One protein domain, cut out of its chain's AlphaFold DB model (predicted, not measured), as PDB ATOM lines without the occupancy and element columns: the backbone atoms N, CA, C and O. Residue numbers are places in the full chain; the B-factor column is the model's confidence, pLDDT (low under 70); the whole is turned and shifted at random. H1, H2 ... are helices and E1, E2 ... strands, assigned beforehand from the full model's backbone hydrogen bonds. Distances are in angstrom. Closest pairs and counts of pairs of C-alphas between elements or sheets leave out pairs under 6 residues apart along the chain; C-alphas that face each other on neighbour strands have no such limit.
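This is residues 5 to 133 of the 145 residues of the protein "SPASM domain-containing protein" of Staphylococcus pseudintermedius (UniProt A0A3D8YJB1). Little regular structure is present: loops string together two ends, one with H1 and H2, the other with H3 and E1, with H4 between. Residues 19 to 24 stick out. The 129 printed residues include five named helices and one named strand, ordered H1, H2, E1, H3, H4, H5; the class is mostly helix, with 50 residues in named elements. The whole is loose, radius of gyration of the C-alphas 17.3 A, spanning 51 by 36 by 20 A.

H1, residues 5 to 21, measures 25.5 A from C-alpha 5 at (-4.216, 13.986, 31.764). H2 is 50 to 56, E1 75 to 77, H3 94 to 108 (21.0 A), H4 121 to 124, and H5 130 to 133, ending at (-1.906, 30.528, 52.792).

H1, with residues 11 to 15 alone, only just touches H2, with 3 C-alpha pairs within 8 A, closest Ile 11 and Lys 52, 7.2 A. H3 and H5 are close but not clearly touching, C-alphas 108 and 132 at 6.4 A. E1 pairs with no named strand. O i to N i+4 pairs are within hydrogen-bond range throughout H3, 12 of 13 in H1, 2 of 3 in H2; H4 and H5 are too short for any.

The printed part has no cut. The H4 to H5 link is tight, the others long. Residues 5 to 6 and 29 to 41 have pLDDT under 70.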
ATOM      1  N   ASN A   5      -3.596  14.753  32.849       59.88
ATOM      2  CA  ASN A   5      -4.216  13.986  31.764       59.88
ATOM      3  C   ASN A   5      -5.351  14.759  31.055       59.88
ATOM      4  O   ASN A   5      -5.688  14.431  29.926       59.88
ATOM      5  N   GLU A   6      -5.902  15.795  31.690       67.00
ATOM      6  CA  GLU A   6      -6.880  16.741  31.128       67.00
ATOM      7  C   GLU A   6      -6.197  18.019  30.589       67.00
ATOM      8  O   GLU A   6      -6.807  18.801  29.862       67.00
ATOM      9  N   LEU A   7      -4.921  18.248  30.933       70.75
ATOM     10  CA  LEU A   7      -4.161  19.437  30.544       70.75
ATOM     11  C   LEU A   7      -3.873  19.455  29.042       70.75
ATOM     12  O   LEU A   7      -4.051  20.491  28.409       70.75
ATOM     13  N   SER A   8      -3.460  18.326  28.466       70.88
ATOM     14  CA  SER A   8      -3.194  18.226  27.024       70.88
ATOM     15  C   SER A   8      -4.445  18.523  26.199       70.88
ATOM     16  O   SER A   8      -4.381  19.302  25.252       70.88
ATOM     17  N   GLU A   9      -5.592  17.968  26.602       79.75
ATOM     18  CA  GLU A   9      -6.883  18.216  25.954       79.75
ATOM     19  C   GLU A   9      -7.304  19.684  26.094       79.75
ATOM     20  O   GLU A   9      -7.721  20.313  25.122       79.75
ATOM     21  N   LEU A  10      -7.153  20.266  27.289       78.56
ATOM     22  CA  LEU A  10      -7.423  21.682  27.511       78.56
ATOM     23  C   LEU A  10      -6.557  22.560  26.597       78.56
ATOM     24  O   LEU A  10      -7.097  23.420  25.904       78.56
ATOM     25  N   ILE A  11      -5.242  22.323  26.562       78.31
ATOM     26  CA  ILE A  11      -4.289  23.050  25.712       78.31
ATOM     27  C   ILE A  11      -4.680  22.931  24.238       78.31
ATOM     28  O   ILE A  11      -4.716  23.938  23.539       78.31
ATOM     29  N   GLU A  12      -5.014  21.731  23.764       81.88
ATOM     30  CA  GLU A  12      -5.448  21.521  22.380       81.88
ATOM     31  C   GLU A  12      -6.744  22.265  22.057       81.88
ATOM     32  O   GLU A  12      -6.843  22.911  21.012       81.88
ATOM     33  N   ASN A  13      -7.723  22.236  22.960       85.25
ATOM     34  CA  ASN A  13      -8.973  22.971  22.797       85.25
ATOM     35  C   ASN A  13      -8.748  24.487  22.741       85.25
ATOM     36  O   ASN A  13      -9.390  25.180  21.946       85.25
ATOM     37  N   LEU A  14      -7.822  25.002  23.548       81.12
ATOM     38  CA  LEU A  14      -7.449  26.416  23.558       81.12
ATOM     39  C   LEU A  14      -6.719  26.816  22.281       81.12
ATOM     40  O   LEU A  14      -7.105  27.805  21.665       81.12
ATOM     41  N   ASP A  15      -5.732  26.035  21.846       80.38
ATOM     42  CA  ASP A  15      -5.006  26.284  20.599       80.38
ATOM     43  C   ASP A  15      -5.969  26.280  19.402       80.38
ATOM     44  O   ASP A  15      -5.939  27.186  18.568       80.38
ATOM     45  N   ASN A  16      -6.892  25.313  19.345       86.44
ATOM     46  CA  ASN A  16      -7.937  25.261  18.320       86.44
ATOM     47  C   ASN A  16      -8.831  26.507  18.347       86.44
ATOM     48  O   ASN A  16      -9.176  27.054  17.294       86.44
ATOM     49  N   PHE A  17      -9.207  26.973  19.538       86.12
ATOM     50  CA  PHE A  17     -10.007  28.181  19.694       86.12
ATOM     51  C   PHE A  17      -9.250  29.437  19.239       86.12
ATOM     52  O   PHE A  17      -9.802  30.226  18.470       86.12
ATOM     53  N   ILE A  18      -7.998  29.601  19.670       83.31
ATOM     54  CA  ILE A  18      -7.129  30.731  19.311       83.31
ATOM     55  C   ILE A  18      -6.933  30.771  17.792       83.31
ATOM     56  O   ILE A  18      -7.215  31.792  17.167       83.31
ATOM     57  N   ASN A  19      -6.576  29.639  17.177       84.25
ATOM     58  CA  ASN A  19      -6.389  29.528  15.727       84.25
ATOM     59  C   ASN A  19      -7.665  29.867  14.943       84.25
ATOM     60  O   ASN A  19      -7.599  30.496  13.890       84.25
ATOM     61  N   LYS A  20      -8.844  29.487  15.458       89.88
ATOM     62  CA  LYS A  20     -10.135  29.818  14.837       89.88
ATOM     63  C   LYS A  20     -10.491  31.303  14.956       89.88
ATOM     64  O   LYS A  20     -11.260  31.804  14.138       89.88
ATOM     65  N   LYS A  21     -10.023  31.982  16.005       87.00
ATOM     66  CA  LYS A  21     -10.407  33.365  16.318       87.00
ATOM     67  C   LYS A  21      -9.389  34.411  15.881       87.00
ATOM     68  O   LYS A  21      -9.809  35.555  15.765       87.00
ATOM     69  N   GLY A  22      -8.139  34.036  15.596       78.38
ATOM     70  CA  GLY A  22      -7.102  34.849  14.938       78.38
ATOM     71  C   GLY A  22      -6.563  36.036  15.749       78.38
ATOM     72  O   GLY A  22      -5.360  36.266  15.760       78.38
ATOM     73  N   ASP A  23      -7.437  36.725  16.481       84.25
ATOM     74  CA  ASP A  23      -7.175  38.011  17.134       84.25
ATOM     75  C   ASP A  23      -7.223  37.931  18.673       84.25
ATOM     76  O   ASP A  23      -7.180  38.951  19.361       84.25
ATOM     77  N   ILE A  24      -7.354  36.726  19.242       77.69
ATOM     78  CA  ILE A  24      -7.484  36.524  20.691       77.69
ATOM     79  C   ILE A  24      -6.243  35.816  21.228       77.69
ATOM     80  O   ILE A  24      -6.018  34.645  20.937       77.69
ATOM     81  N   ASN A  25      -5.500  36.501  22.095       71.44
ATOM     82  CA  ASN A  25      -4.491  35.876  22.944       71.44
ATOM     83  C   ASN A  25      -5.154  35.401  24.239       71.44
ATOM     84  O   ASN A  25      -5.660  36.215  25.013       71.44
ATOM     85  N   ILE A  26      -5.156  34.090  24.478       74.12
ATOM     86  CA  ILE A  26      -5.566  33.518  25.765       74.12
ATOM     87  C   ILE A  26      -4.301  33.149  26.518       74.12
ATOM     88  O   ILE A  26      -3.431  32.470  25.979       74.12
ATOM     89  N   ALA A  27      -4.202  33.623  27.751       72.25
ATOM     90  CA  ALA A  27      -3.044  33.411  28.595       72.25
ATOM     91  C   ALA A  27      -3.492  33.295  30.065       72.25
ATOM     92  O   ALA A  27      -4.581  33.761  30.410       72.25
ATOM     93  N   TRP A  28      -2.697  32.649  30.925       70.06
ATOM     94  CA  TRP A  28      -3.125  32.250  32.274       70.06
ATOM     95  C   TRP A  28      -2.552  33.208  33.320       70.06
ATOM     96  O   TRP A  28      -1.407  33.035  33.729       70.06
ATOM     97  N   PRO A  29      -3.338  34.184  33.815       60.25
ATOM     98  CA  PRO A  29      -2.812  35.241  34.683       60.25
ATOM     99  C   PRO A  29      -2.462  34.736  36.086       60.25
ATOM    100  O   PRO A  29      -1.571  35.254  36.748       60.25
ATOM    101  N   CYS A  30      -3.172  33.713  36.559       64.31
ATOM    102  CA  CYS A  30      -2.904  33.063  37.826       64.31
ATOM    103  C   CYS A  30      -2.901  31.566  37.545       64.31
ATOM    104  O   CYS A  30      -3.965  30.961  37.414       64.31
ATOM    105  N   GLY A  31      -1.707  30.981  37.414       58.72
ATOM    106  CA  GLY A  31      -1.477  29.549  37.191       58.72
ATOM    107  C   GLY A  31      -1.873  28.686  38.389       58.72
ATOM    108  O   GLY A  31      -1.140  27.779  38.786       58.72
ATOM    109  N   GLN A  32      -3.021  28.974  39.009       55.84
ATOM    110  CA  GLN A  32      -3.633  28.097  39.981       55.84
ATOM    111  C   GLN A  32      -3.807  26.757  39.287       55.84
ATOM    112  O   GLN A  32      -4.670  26.601  38.428       55.84
ATOM    113  N   LYS A  33      -3.011  25.782  39.725       52.47
ATOM    114  CA  LYS A  33      -3.157  24.363  39.393       52.47
ATOM    115  C   LYS A  33      -2.490  23.883  38.102       52.47
ATOM    116  O   LYS A  33      -2.802  22.781  37.675       52.47
ATOM    117  N   MET A  34      -1.530  24.612  37.533       54.41
ATOM    118  CA  MET A  34      -0.662  24.033  36.500       54.41
ATOM    119  C   MET A  34       0.698  23.650  37.073       54.41
ATOM    120  O   MET A  34       1.716  24.287  36.822       54.41
ATOM    121  N   CYS A  35       0.719  22.551  37.827       58.59
ATOM    122  CA  CYS A  35       1.907  21.715  37.766       58.59
ATOM    123  C   CYS A  35       1.869  21.045  36.399       58.59
ATOM    124  O   CYS A  35       1.003  20.217  36.131       58.59
ATOM    125  N   LEU A  36       2.786  21.441  35.520       58.47
ATOM    126  CA  LEU A  36       2.868  20.969  34.136       58.47
ATOM    127  C   LEU A  36       3.334  19.515  34.033       58.47
ATOM    128  O   LEU A  36       3.859  19.108  33.007       58.47
ATOM    129  N   SER A  37       3.207  18.741  35.102       53.91
ATOM    130  CA  SER A  37       3.730  17.396  35.168       53.91
ATOM    131  C   SER A  37       2.736  16.440  35.793       53.91
ATOM    132  O   SER A  37       2.272  16.642  36.912       53.91
ATOM    133  N   GLU A  38       2.496  15.358  35.071       49.56
ATOM    134  CA  GLU A  38       1.552  14.285  35.383       49.56
ATOM    135  C   GLU A  38       1.876  13.529  36.666       49.56
ATOM    136  O   GLU A  38       1.001  12.951  37.303       49.56
ATOM    137  N   LYS A  39       3.157  13.530  37.026       56.50
ATOM    138  CA  LYS A  39       3.731  12.739  38.113       56.50
ATOM    139  C   LYS A  39       4.725  13.544  38.940       56.50
ATOM    140  O   LYS A  39       5.610  12.949  39.540       56.50
ATOM    141  N   ASP A  40       4.629  14.876  38.912       62.16
ATOM    142  CA  ASP A  40       5.649  15.718  39.545       62.16
ATOM    143  C   ASP A  40       7.046  15.516  38.899       62.16
ATOM    144  O   ASP A  40       8.070  15.441  39.568       62.16
ATOM    145  N   ASN A  41       7.085  15.420  37.563       67.31
ATOM    146  CA  ASN A  41       8.314  15.277  36.771       67.31
ATOM    147  C   ASN A  41       8.618  16.530  35.926       67.31
ATOM    148  O   ASN A  41       7.718  17.078  35.298       67.31
ATOM    149  N   PRO A  42       9.881  16.941  35.789       77.44
ATOM    150  CA  PRO A  42      10.269  18.085  34.967       77.44
ATOM    151  C   PRO A  42       9.761  18.060  33.516       77.44
ATOM    152  O   PRO A  42       9.949  17.074  32.800       77.44
ATOM    153  N   VAL A  43       9.186  19.175  33.047       81.06
ATOM    154  CA  VAL A  43       8.972  19.408  31.608       81.06
ATOM    155  C   VAL A  43      10.297  19.829  30.986       81.06
ATOM    156  O   VAL A  43      10.977  20.708  31.516       81.06
ATOM    157  N   THR A  44      10.651  19.212  29.859       85.44
ATOM    158  CA  THR A  44      11.919  19.451  29.152       85.44
ATOM    159  C   THR A  44      11.658  19.897  27.717       85.44
ATOM    160  O   THR A  44      10.553  19.718  27.206       85.44
ATOM    161  N   PHE A  45      12.684  20.381  27.011       87.38
ATOM    162  CA  PHE A  45      12.588  20.705  25.578       87.38
ATOM    163  C   PHE A  45      12.141  19.530  24.690       87.38
ATOM    164  O   PHE A  45      11.690  19.739  23.570       87.38
ATOM    165  N   LYS A  46      12.268  18.284  25.168       86.38
ATOM    166  CA  LYS A  46      11.839  17.081  24.436       86.38
ATOM    167  C   LYS A  46      10.351  16.772  24.614       86.38
ATOM    168  O   LYS A  46       9.833  15.878  23.949       86.38
ATOM    169  N   SER A  47       9.672  17.452  25.535       82.69
ATOM    170  CA  SER A  47       8.246  17.260  25.772       82.69
ATOM    171  C   SER A  47       7.451  17.771  24.568       82.69
ATOM    172  O   SER A  47       7.586  18.926  24.177       82.69
ATOM    173  N   SER A  48       6.566  16.939  24.013       81.25
ATOM    174  CA  SER A  48       5.731  17.287  22.846       81.25
ATOM    175  C   SER A  48       4.816  18.497  23.069       81.25
ATOM    176  O   SER A  48       4.370  19.127  22.115       81.25
ATOM    177  N   ILE A  49       4.544  18.834  24.330       77.56
ATOM    178  CA  ILE A  49       3.712  19.967  24.745       77.56
ATOM    179  C   ILE A  49       4.515  21.247  25.032       77.56
ATOM    180  O   ILE A  49       3.906  22.263  25.356       77.56
ATOM    181  N   PHE A  50       5.853  21.224  24.926       83.31
ATOM    182  CA  PHE A  50       6.721  22.329  25.356       83.31
ATOM    183  C   PHE A  50       6.337  23.670  24.717       83.31
ATOM    184  O   PHE A  50       6.029  24.620  25.429       83.31
ATOM    185  N   GLU A  51       6.295  23.744  23.384       83.88
ATOM    186  CA  GLU A  51       6.002  24.999  22.674       83.88
ATOM    187  C   GLU A  51       4.595  25.529  22.964       83.88
ATOM    188  O   GLU A  51       4.381  26.739  23.018       83.88
ATOM    189  N   LYS A  52       3.628  24.625  23.155       78.94
ATOM    190  CA  LYS A  52       2.247  24.996  23.480       78.94
ATOM    191  C   LYS A  52       2.174  25.609  24.876       78.94
ATOM    192  O   LYS A  52       1.572  26.662  25.053       78.94
ATOM    193  N   LEU A  53       2.844  24.988  25.847       78.00
ATOM    194  CA  LEU A  53       2.950  25.513  27.206       78.00
ATOM    195  C   LEU A  53       3.657  26.865  27.240       78.00
ATOM    196  O   LEU A  53       3.179  27.782  27.903       78.00
ATOM    197  N   ASP A  54       4.751  27.013  26.495       81.31
ATOM    198  CA  ASP A  54       5.540  28.244  26.483       81.31
ATOM    199  C   ASP A  54       4.722  29.470  26.060       81.31
ATOM    200  O   ASP A  54       4.813  30.522  26.692       81.31
ATOM    201  N   LYS A  55       3.847  29.308  25.061       79.25
ATOM    202  CA  LYS A  55       2.945  30.365  24.573       79.25
ATOM    203  C   LYS A  55       1.877  30.782  25.585       79.25
ATOM    204  O   LYS A  55       1.368  31.896  25.510       79.25
ATOM    205  N   GLN A  56       1.513  29.892  26.503       76.25
ATOM    206  CA  GLN A  56       0.438  30.111  27.470       76.25
ATOM    207  C   GLN A  56       0.940  30.746  28.780       76.25
ATOM    208  O   GLN A  56       0.144  31.285  29.557       76.25
ATOM    209  N   PHE A  57       2.254  30.735  29.026       74.69
ATOM    210  CA  PHE A  57       2.848  31.378  30.197       74.69
ATOM    211  C   PHE A  57       2.914  32.898  30.046       74.69
ATOM    212  O   PHE A  57       3.644  33.422  29.209       74.69
ATOM    213  N   THR A  58       2.240  33.617  30.947       74.19
ATOM    214  CA  THR A  58       2.406  35.075  31.097       74.19
ATOM    215  C   THR A  58       3.431  35.466  32.155       74.19
ATOM    216  O   THR A  58       3.762  36.641  32.266       74.19
ATOM    217  N   GLY A  59       3.917  34.508  32.949       75.38
ATOM    218  CA  GLY A  59       4.865  34.734  34.039       75.38
ATOM    219  C   GLY A  59       4.516  33.953  35.305       75.38
ATOM    220  O   GLY A  59       3.679  33.045  35.284       75.38
ATOM    221  N   SER A  60       5.173  34.316  36.406       80.69
ATOM    222  CA  SER A  60       4.972  33.718  37.728       80.69
ATOM    223  C   SER A  60       3.896  34.448  38.527       80.69
ATOM    224  O   SER A  60       3.578  35.607  38.273       80.69
ATOM    225  N   CYS A  61       3.360  33.786  39.553       82.00
ATOM    226  CA  CYS A  61       2.484  34.441  40.518       82.00
ATOM    227  C   CYS A  61       3.262  35.492  41.328       82.00
ATOM    228  O   CYS A  61       4.175  35.142  42.070       82.00
ATOM    229  N   GLU A  62       2.861  36.759  41.243       87.50
ATOM    230  CA  GLU A  62       3.514  37.866  41.968       87.50
ATOM    231  C   GLU A  62       2.749  38.319  43.231       87.50
ATOM    232  O   GLU A  62       3.033  39.364  43.823       87.50
ATOM    233  N   SER A  63       1.762  37.522  43.653       91.31
ATOM    234  CA  SER A  63       0.919  37.753  44.832       91.31
ATOM    235  C   SER A  63       1.751  37.919  46.108       91.31
ATOM    236  O   SER A  63       2.355  36.968  46.605       91.31
ATOM    237  N   GLY A  64       1.684  39.101  46.711       92.88
ATOM    238  CA  GLY A  64       2.430  39.511  47.899       92.88
ATOM    239  C   GLY A  64       3.891  39.900  47.638       92.88
ATOM    240  O   GLY A  64       4.639  40.111  48.598       92.88
ATOM    241  N   ILE A  65       4.276  40.015  46.360       91.31
ATOM    242  CA  ILE A  65       5.567  40.537  45.884       91.31
ATOM    243  C   ILE A  65       5.369  41.905  45.223       91.31
ATOM    244  O   ILE A  65       5.989  42.875  45.652       91.31
ATOM    245  N   THR A  66       4.498  41.992  44.209       92.50
ATOM    246  CA  THR A  66       4.224  43.232  43.451       92.50
ATOM    247  C   THR A  66       2.804  43.750  43.672       92.50
ATOM    248  O   THR A  66       2.555  44.946  43.545       92.50
ATOM    249  N   TRP A  67       1.874  42.877  44.067       94.12
ATOM    250  CA  TRP A  67       0.482  43.230  44.341       94.12
ATOM    251  C   TRP A  67      -0.083  42.434  45.525       94.12
ATOM    252  O   TRP A  67       0.458  41.403  45.912       94.12
ATOM    253  N   ALA A  68      -1.177  42.911  46.114       96.06
ATOM    254  CA  ALA A  68      -1.942  42.204  47.142       96.06
ATOM    255  C   ALA A  68      -3.432  42.514  46.979       96.06
ATOM    256  O   ALA A  68      -3.807  43.356  46.162       96.06
ATOM    257  N   SER A  69      -4.291  41.863  47.760       95.94
ATOM    258  CA  SER A  69      -5.718  42.191  47.782       95.94
ATOM    259  C   SER A  69      -6.174  42.623  49.168       95.94
ATOM    260  O   SER A  69      -5.697  42.123  50.186       95.94
ATOM    261  N   ILE A  70      -7.112  43.562  49.190       97.19
ATOM    262  CA  ILE A  70      -7.772  44.045  50.398       97.19
ATOM    263  C   ILE A  70      -9.230  43.597  50.299       97.19
ATOM    264  O   ILE A  70      -9.884  43.815  49.280       97.19
ATOM    265  N   SER A  71      -9.713  42.895  51.320       95.00
ATOM    266  CA  SER A  71     -11.111  42.477  51.420       95.00
ATOM    267  C   SER A  71     -12.038  43.677  51.624       95.00
ATOM    268  O   SER A  71     -11.596  44.760  52.006       95.00
ATOM    269  N   PHE A  72     -13.342  43.486  51.401       95.62
ATOM    270  CA  PHE A  72     -14.333  44.559  51.569       95.62
ATOM    271  C   PHE A  72     -14.335  45.158  52.989       95.62
ATOM    272  O   PHE A  72     -14.705  46.312  53.166       95.62
ATOM    273  N   ASP A  73     -13.919  44.377  53.988       95.56
ATOM    274  CA  ASP A  73     -13.803  44.759  55.395       95.56
ATOM    275  C   ASP A  73     -12.421  45.336  55.754       95.56
ATOM    276  O   ASP A  73     -12.068  45.405  56.926       95.56
ATOM    277  N   GLY A  74     -11.615  45.719  54.760       96.94
ATOM    278  CA  GLY A  74     -10.320  46.373  54.964       96.94
ATOM    279  C   GLY A  74      -9.156  45.428  55.275       96.94
ATOM    280  O   GLY A  74      -8.031  45.887  55.473       96.94
ATOM    281  N   LYS A  75      -9.357  44.104  55.292       97.62
ATOM    282  CA  LYS A  75      -8.281  43.158  55.634       97.62
ATOM    283  C   LYS A  75      -7.365  42.838  54.451       97.62
ATOM    284  O   LYS A  75      -7.827  42.394  53.402       97.62
ATOM    285  N   LEU A  76      -6.054  42.994  54.641       97.81
ATOM    286  CA  LEU A  76      -5.017  42.681  53.652       97.81
ATOM    287  C   LEU A  76      -4.728  41.173  53.589       97.81
ATOM    288  O   LEU A  76      -4.523  40.534  54.622       97.81
ATOM    289  N   ARG A  77      -4.611  40.628  52.376       96.12
ATOM    290  CA  ARG A  77      -4.187  39.252  52.067       96.12
ATOM    291  C   ARG A  77      -3.326  39.236  50.800       96.12
ATOM    292  O   ARG A  77      -3.519  40.068  49.912       96.12
ATOM    293  N   ASN A  78      -2.393  38.290  50.689       95.19
ATOM    294  CA  ASN A  78      -1.493  38.215  49.530       95.19
ATOM    295  C   ASN A  78      -2.270  37.940  48.233       95.19
ATOM    296  O   ASN A  78      -2.093  38.651  47.251       95.19
ATOM    297  N   CYS A  79      -3.184  36.970  48.268       91.88
ATOM    298  CA  CYS A  79      -3.975  36.512  47.129       91.88
ATOM    299  C   CYS A  79      -5.479  36.603  47.450       91.88
ATOM    300  O   CYS A  79      -5.856  36.272  48.576       91.88
ATOM    301  N   PRO A  80      -6.372  36.931  46.490       90.56
ATOM    302  CA  PRO A  80      -7.820  36.929  46.715       90.56
ATOM    303  C   PRO A  80      -8.383  35.549  47.074       90.56
ATOM    304  O   PRO A  80      -9.495  35.447  47.589       90.56
ATOM    305  N   HIS A  81      -7.625  34.488  46.801       87.88
ATOM    306  CA  HIS A  81      -7.984  33.113  47.140       87.88
ATOM    307  C   HIS A  81      -7.467  32.667  48.513       87.88
ATOM    308  O   HIS A  81      -7.844  31.596  48.977       87.88
ATOM    309  N   SER A  82      -6.609  33.462  49.159       90.19
ATOM    310  CA  SER A  82      -6.134  33.178  50.512       90.19
ATOM    311  C   SER A  82      -7.175  33.584  51.558       90.19
ATOM    312  O   SER A  82      -7.884  34.584  51.396       90.19
ATOM    313  N   ASN A  83      -7.227  32.825  52.655       90.50
ATOM    314  CA  ASN A  83      -7.944  33.191  53.878       90.50
ATOM    315  C   ASN A  83      -7.000  33.614  55.024       90.50
ATOM    316  O   ASN A  83      -7.461  33.800  56.145       90.50
ATOM    317  N   VAL A  84      -5.703  33.786  54.746       93.56
ATOM    318  CA  VAL A  84      -4.716  34.320  55.686       93.56
ATOM    319  C   VAL A  84      -4.699  35.837  55.564       93.56
ATOM    320  O   VAL A  84      -4.350  36.395  54.520       93.56
ATOM    321  N   TYR A  85      -5.025  36.507  56.663       95.56
ATOM    322  CA  TYR A  85      -5.056  37.963  56.738       95.56
ATOM    323  C   TYR A  85      -3.830  38.507  57.470       95.56
ATOM    324  O   TYR A  85      -3.424  38.002  58.519       95.56
ATOM    325  N   PHE A  86      -3.236  39.569  56.933       96.81
ATOM    326  CA  PHE A  86      -2.033  40.186  57.496       96.81
ATOM    327  C   PHE A  86      -2.340  41.339  58.452       96.81
ATOM    328  O   PHE A  86      -1.501  41.628  59.312       96.81
ATOM    329  N   GLY A  87      -3.544  41.909  58.362       97.19
ATOM    330  CA  GLY A  87      -4.084  42.953  59.233       97.19
ATOM    331  C   GLY A  87      -5.159  43.776  58.522       97.19
ATOM    332  O   GLY A  87      -5.417  43.559  57.339       97.19
ATOM    333  N   ASP A  88      -5.777  44.704  59.245       97.75
ATOM    334  CA  ASP A  88      -6.731  45.685  58.712       97.75
ATOM    335  C   ASP A  88      -5.988  46.975  58.336       97.75
ATOM    336  O   ASP A  88      -5.282  47.549  59.172       97.75
ATOM    337  N   VAL A  89      -6.133  47.419  57.086       97.56
ATOM    338  CA  VAL A  89      -5.447  48.606  56.547       97.56
ATOM    339  C   VAL A  89      -5.985  49.923  57.110       97.56
ATOM    340  O   VAL A  89      -5.306  50.938  57.019       97.56
ATOM    341  N   SER A  90      -7.183  49.923  57.704       96.31
ATOM    342  CA  SER A  90      -7.752  51.098  58.376       96.31
ATOM    343  C   SER A  90      -7.144  51.342  59.761       96.31
ATOM    344  O   SER A  90      -7.195  52.459  60.267       96.31
ATOM    345  N   GLN A  91      -6.561  50.300  60.369       97.25
ATOM    346  CA  GLN A  91      -6.032  50.329  61.737       97.25
ATOM    347  C   GLN A  91      -4.501  50.264  61.798       97.25
ATOM    348  O   GLN A  91      -3.918  50.490  62.856       97.25
ATOM    349  N   ASN A  92      -3.834  49.909  60.698       97.50
ATOM    350  CA  ASN A  92      -2.397  49.655  60.669       97.50
ATOM    351  C   ASN A  92      -1.741  50.348  59.474       97.50
ATOM    352  O   ASN A  92      -2.336  50.463  58.406       97.50
ATOM    353  N   ASP A  93      -0.471  50.721  59.628       97.31
ATOM    354  CA  ASP A  93       0.344  51.215  58.520       97.31
ATOM    355  C   ASP A  93       0.516  50.137  57.432       97.31
ATOM    356  O   ASP A  93       0.993  49.023  57.689       97.31
ATOM    357  N   ILE A  94       0.157  50.491  56.194       96.31
ATOM    358  CA  ILE A  94       0.196  49.582  55.044       96.31
ATOM    359  C   ILE A  94       1.612  49.072  54.764       96.31
ATOM    360  O   ILE A  94       1.778  47.914  54.388       96.31
ATOM    361  N   THR A  95       2.643  49.886  55.011       97.56
ATOM    362  CA  THR A  95       4.043  49.495  54.787       97.56
ATOM    363  C   THR A  95       4.453  48.369  55.735       97.56
ATOM    364  O   THR A  95       5.130  47.413  55.346       97.56
ATOM    365  N   SER A  96       4.012  48.452  56.987       97.75
ATOM    366  CA  SER A  96       4.250  47.441  58.016       97.75
ATOM    367  C   SER A  96       3.511  46.136  57.708       97.75
ATOM    368  O   SER A  96       4.109  45.056  57.778       97.75
ATOM    369  N   LEU A  97       2.243  46.223  57.289       98.06
ATOM    370  CA  LEU A  97       1.472  45.062  56.834       98.06
ATOM    371  C   LEU A  97       2.109  44.398  55.604       98.06
ATOM    372  O   LEU A  97       2.218  43.171  55.554       98.06
ATOM    373  N   TRP A  98       2.585  45.201  54.650       97.75
ATOM    374  CA  TRP A  98       3.262  44.726  53.446       97.75
ATOM    375  C   TRP A  98       4.534  43.947  53.780       97.75
ATOM    376  O   TRP A  98       4.686  42.811  53.346       97.75
ATOM    377  N   LYS A  99       5.412  44.491  54.636       97.62
ATOM    378  CA  LYS A  99       6.634  43.794  55.084       97.62
ATOM    379  C   LYS A  99       6.323  42.441  55.728       97.62
ATOM    380  O   LYS A  99       6.993  41.452  55.433       97.62
ATOM    381  N   LYS A 100       5.296  42.386  56.584       96.62
ATOM    382  CA  LYS A 100       4.835  41.142  57.220       96.62
ATOM    383  C   LYS A 100       4.360  40.123  56.178       96.62
ATOM    384  O   LYS A 100       4.721  38.951  56.261       96.62
ATOM    385  N   MET A 101       3.576  40.573  55.200       96.81
ATOM    386  CA  MET A 101       3.082  39.741  54.105       96.81
ATOM    387  C   MET A 101       4.215  39.221  53.222       96.81
ATOM    388  O   MET A 101       4.340  38.011  53.052       96.81
ATOM    389  N   THR A 102       5.064  40.105  52.702       96.12
ATOM    390  CA  THR A 102       6.165  39.742  51.804       96.12
ATOM    391  C   THR A 102       7.166  38.810  52.478       96.12
ATOM    392  O   THR A 102       7.658  37.896  51.820       96.12
ATOM    393  N   LYS A 103       7.419  38.967  53.788       95.38
ATOM    394  CA  LYS A 103       8.222  38.008  54.560       95.38
ATOM    395  C   LYS A 103       7.612  36.602  54.519       95.38
ATOM    396  O   LYS A 103       8.299  35.663  54.136       95.38
ATOM    397  N   LYS A 104       6.316  36.468  54.835       93.94
ATOM    398  CA  LYS A 104       5.614  35.171  54.793       93.94
ATOM    399  C   LYS A 104       5.570  34.584  53.377       93.94
ATOM    400  O   LYS A 104       5.660  33.374  53.210       93.94
ATOM    401  N   VAL A 105       5.449  35.430  52.352       92.81
ATOM    402  CA  VAL A 105       5.532  35.004  50.946       92.81
ATOM    403  C   VAL A 105       6.914  34.466  50.600       92.81
ATOM    404  O   VAL A 105       6.991  33.367  50.066       92.81
ATOM    405  N   HIS A 106       7.996  35.150  50.968       91.06
ATOM    406  CA  HIS A 106       9.357  34.653  50.727       91.06
ATOM    407  C   HIS A 106       9.632  33.311  51.411       91.06
ATOM    408  O   HIS A 106      10.282  32.450  50.826       91.06
ATOM    409  N   GLU A 107       9.111  33.111  52.622       90.00
ATOM    410  CA  GLU A 107       9.214  31.834  53.340       90.00
ATOM    411  C   GLU A 107       8.490  30.692  52.603       90.00
ATOM    412  O   GLU A 107       8.946  29.552  52.647       90.00
ATOM    413  N   ALA A 108       7.395  30.995  51.897       87.00
ATOM    414  CA  ALA A 108       6.623  30.027  51.120       87.00
ATOM    415  C   ALA A 108       7.157  29.799  49.694       87.00
ATOM    416  O   ALA A 108       6.828  28.786  49.088       87.00
ATOM    417  N   LEU A 109       7.973  30.708  49.141       83.62
ATOM    418  CA  LEU A 109       8.539  30.605  47.788       83.62
ATOM    419  C   LEU A 109       9.682  29.583  47.724       83.62
ATOM    420  O   LEU A 109      10.834  29.919  47.454       83.62
ATOM    421  N   GLN A 110       9.364  28.318  47.975       79.75
ATOM    422  CA  GLN A 110      10.291  27.203  47.852       79.75
ATOM    423  C   GLN A 110       9.750  26.232  46.799       79.75
ATOM    424  O   GLN A 110       8.710  25.608  47.016       79.75
ATOM    425  N   PRO A 111      10.406  26.099  45.630       76.56
ATOM    426  CA  PRO A 111      10.000  25.116  44.638       76.56
ATOM    427  C   PRO A 111      10.044  23.699  45.219       76.56
ATOM    428  O   PRO A 111      10.975  23.336  45.938       76.56
ATOM    429  N   ARG A 112       9.057  22.873  44.863       76.06
ATOM    430  CA  ARG A 112       9.043  21.445  45.208       76.06
ATOM    431  C   ARG A 112      10.241  20.743  44.559       76.06
ATOM    432  O   ARG A 112      10.703  21.154  43.493       76.06
ATOM    433  N   SER A 113      10.719  19.649  45.151       78.00
ATOM    434  CA  SER A 113      11.835  18.863  44.594       78.00
ATOM    435  C   SER A 113      11.559  18.370  43.167       78.00
ATOM    436  O   SER A 113      12.465  18.332  42.337       78.00
ATOM    437  N   SER A 114      10.291  18.092  42.857       75.94
ATOM    438  CA  SER A 114       9.774  17.745  41.531       75.94
ATOM    439  C   SER A 114       9.991  18.812  40.456       75.94
ATOM    440  O   SER A 114       9.968  18.514  39.263       75.94
ATOM    441  N   CYS A 115      10.229  20.065  40.849       80.12
ATOM    442  CA  CYS A 115      10.521  21.150  39.920       80.12
ATOM    443  C   CYS A 115      11.993  21.194  39.482       80.12
ATOM    444  O   CYS A 115      12.324  21.921  38.544       80.12
ATOM    445  N   SER A 116      12.879  20.442  40.142       83.44
ATOM    446  CA  SER A 116      14.304  20.411  39.817       83.44
ATOM    447  C   SER A 116      14.532  19.888  38.398       83.44
ATOM    448  O   SER A 116      14.201  18.747  38.098       83.44
ATOM    449  N   GLY A 117      15.126  20.710  37.529       84.38
ATOM    450  CA  GLY A 117      15.369  20.372  36.121       84.38
ATOM    451  C   GLY A 117      14.199  20.669  35.178       84.38
ATOM    452  O   GLY A 117      14.259  20.295  34.011       84.38
ATOM    453  N   CYS A 118      13.129  21.315  35.658       85.94
ATOM    454  CA  CYS A 118      12.027  21.766  34.809       85.94
ATOM    455  C   CYS A 118      12.411  23.054  34.077       85.94
ATOM    456  O   CYS A 118      12.743  24.052  34.717       85.94
ATOM    457  N   GLU A 119      12.276  23.064  32.753       88.06
ATOM    458  CA  GLU A 119      12.618  24.225  31.916       88.06
ATOM    459  C   GLU A 119      11.725  25.444  32.197       88.06
ATOM    460  O   GLU A 119      12.122  26.590  32.000       88.06
ATOM    461  N   PHE A 120      10.524  25.218  32.734       83.69
ATOM    462  CA  PHE A 120       9.592  26.282  33.105       83.69
ATOM    463  C   PHE A 120       9.770  26.793  34.540       83.69
ATOM    464  O   PHE A 120       9.017  27.671  34.960       83.69
ATOM    465  N   LEU A 121      10.738  26.285  35.318       83.69
ATOM    466  CA  LEU A 121      10.898  26.671  36.727       83.69
ATOM    467  C   LEU A 121      11.102  28.183  36.898       83.69
ATOM    468  O   LEU A 121      10.466  28.781  37.760       83.69
ATOM    469  N   SER A 122      11.923  28.820  36.062       82.81
ATOM    470  CA  SER A 122      12.165  30.269  36.146       82.81
ATOM    471  C   SER A 122      10.915  31.106  35.843       82.81
ATOM    472  O   SER A 122      10.751  32.182  36.412       82.81
ATOM    473  N   LYS A 123      10.011  30.598  34.994       81.75
ATOM    474  CA  LYS A 123       8.749  31.259  34.625       81.75
ATOM    475  C   LYS A 123       7.622  30.983  35.619       81.75
ATOM    476  O   LYS A 123       6.775  31.837  35.828       81.75
ATOM    477  N   CYS A 124       7.595  29.796  36.218       80.62
ATOM    478  CA  CYS A 124       6.497  29.324  37.066       80.62
ATOM    479  C   CYS A 124       6.785  29.473  38.571       80.62
ATOM    480  O   CYS A 124       5.859  29.580  39.370       80.62
ATOM    481  N   GLN A 125       8.062  29.467  38.970       82.31
ATOM    482  CA  GLN A 125       8.532  29.511  40.365       82.31
ATOM    483  C   GLN A 125       7.918  28.430  41.274       82.31
ATOM    484  O   GLN A 125       7.666  28.646  42.458       82.31
ATOM    485  N   GLY A 126       7.661  27.242  40.718       80.19
ATOM    486  CA  GLY A 126       7.041  26.130  41.446       80.19
ATOM    487  C   GLY A 126       5.509  26.158  41.478       80.19
ATOM    488  O   GLY A 126       4.908  25.270  42.073       80.19
ATOM    489  N   GLY A 127       4.875  27.114  40.794       79.88
ATOM    490  CA  GLY A 127       3.427  27.178  40.635       79.88
ATOM    491  C   GLY A 127       2.731  27.970  41.736       79.88
ATOM    492  O   GLY A 127       3.249  28.944  42.277       79.88
ATOM    493  N   CYS A 128       1.484  27.599  42.017       82.06
ATOM    494  CA  CYS A 128       0.652  28.310  42.978       82.06
ATOM    495  C   CYS A 128       0.930  27.833  44.409       82.06
ATOM    496  O   CYS A 128       0.520  26.741  44.784       82.06
ATOM    497  N   HIS A 129       1.515  28.705  45.230       83.12
ATOM    498  CA  HIS A 129       1.831  28.452  46.646       83.12
ATOM    499  C   HIS A 129       0.643  28.647  47.604       83.12
ATOM    500  O   HIS A 129       0.830  28.846  48.801       83.12
ATOM    501  N   LEU A 130      -0.596  28.649  47.092       83.62
ATOM    502  CA  LEU A 130      -1.796  28.992  47.869       83.62
ATOM    503  C   LEU A 130      -2.004  28.081  49.088       83.62
ATOM    504  O   LEU A 130      -2.544  28.538  50.090       83.62
ATOM    505  N   GLU A 131      -1.543  26.830  49.033       80.69
ATOM    506  CA  GLU A 131      -1.627  25.879  50.148       80.69
ATOM    507  C   GLU A 131      -0.955  26.380  51.438       80.69
ATOM    508  O   GLU A 131      -1.465  26.140  52.530       80.69
ATOM    509  N   HIS A 132       0.116  27.173  51.325       84.62
ATOM    510  CA  HIS A 132       0.793  27.802  52.466       84.62
ATOM    511  C   HIS A 132      -0.009  28.956  53.092       84.62
ATOM    512  O   HIS A 132       0.340  29.468  54.160       84.62
ATOM    513  N   PHE A 133      -1.077  29.388  52.420       88.19
ATOM    514  CA  PHE A 133      -1.906  30.528  52.792       88.19
ATOM    515  C   PHE A 133      -3.355  30.128  53.072       88.19
ATOM    516  O   PHE A 133      -4.274  30.918  52.815       88.19
TER     517      PHE A 133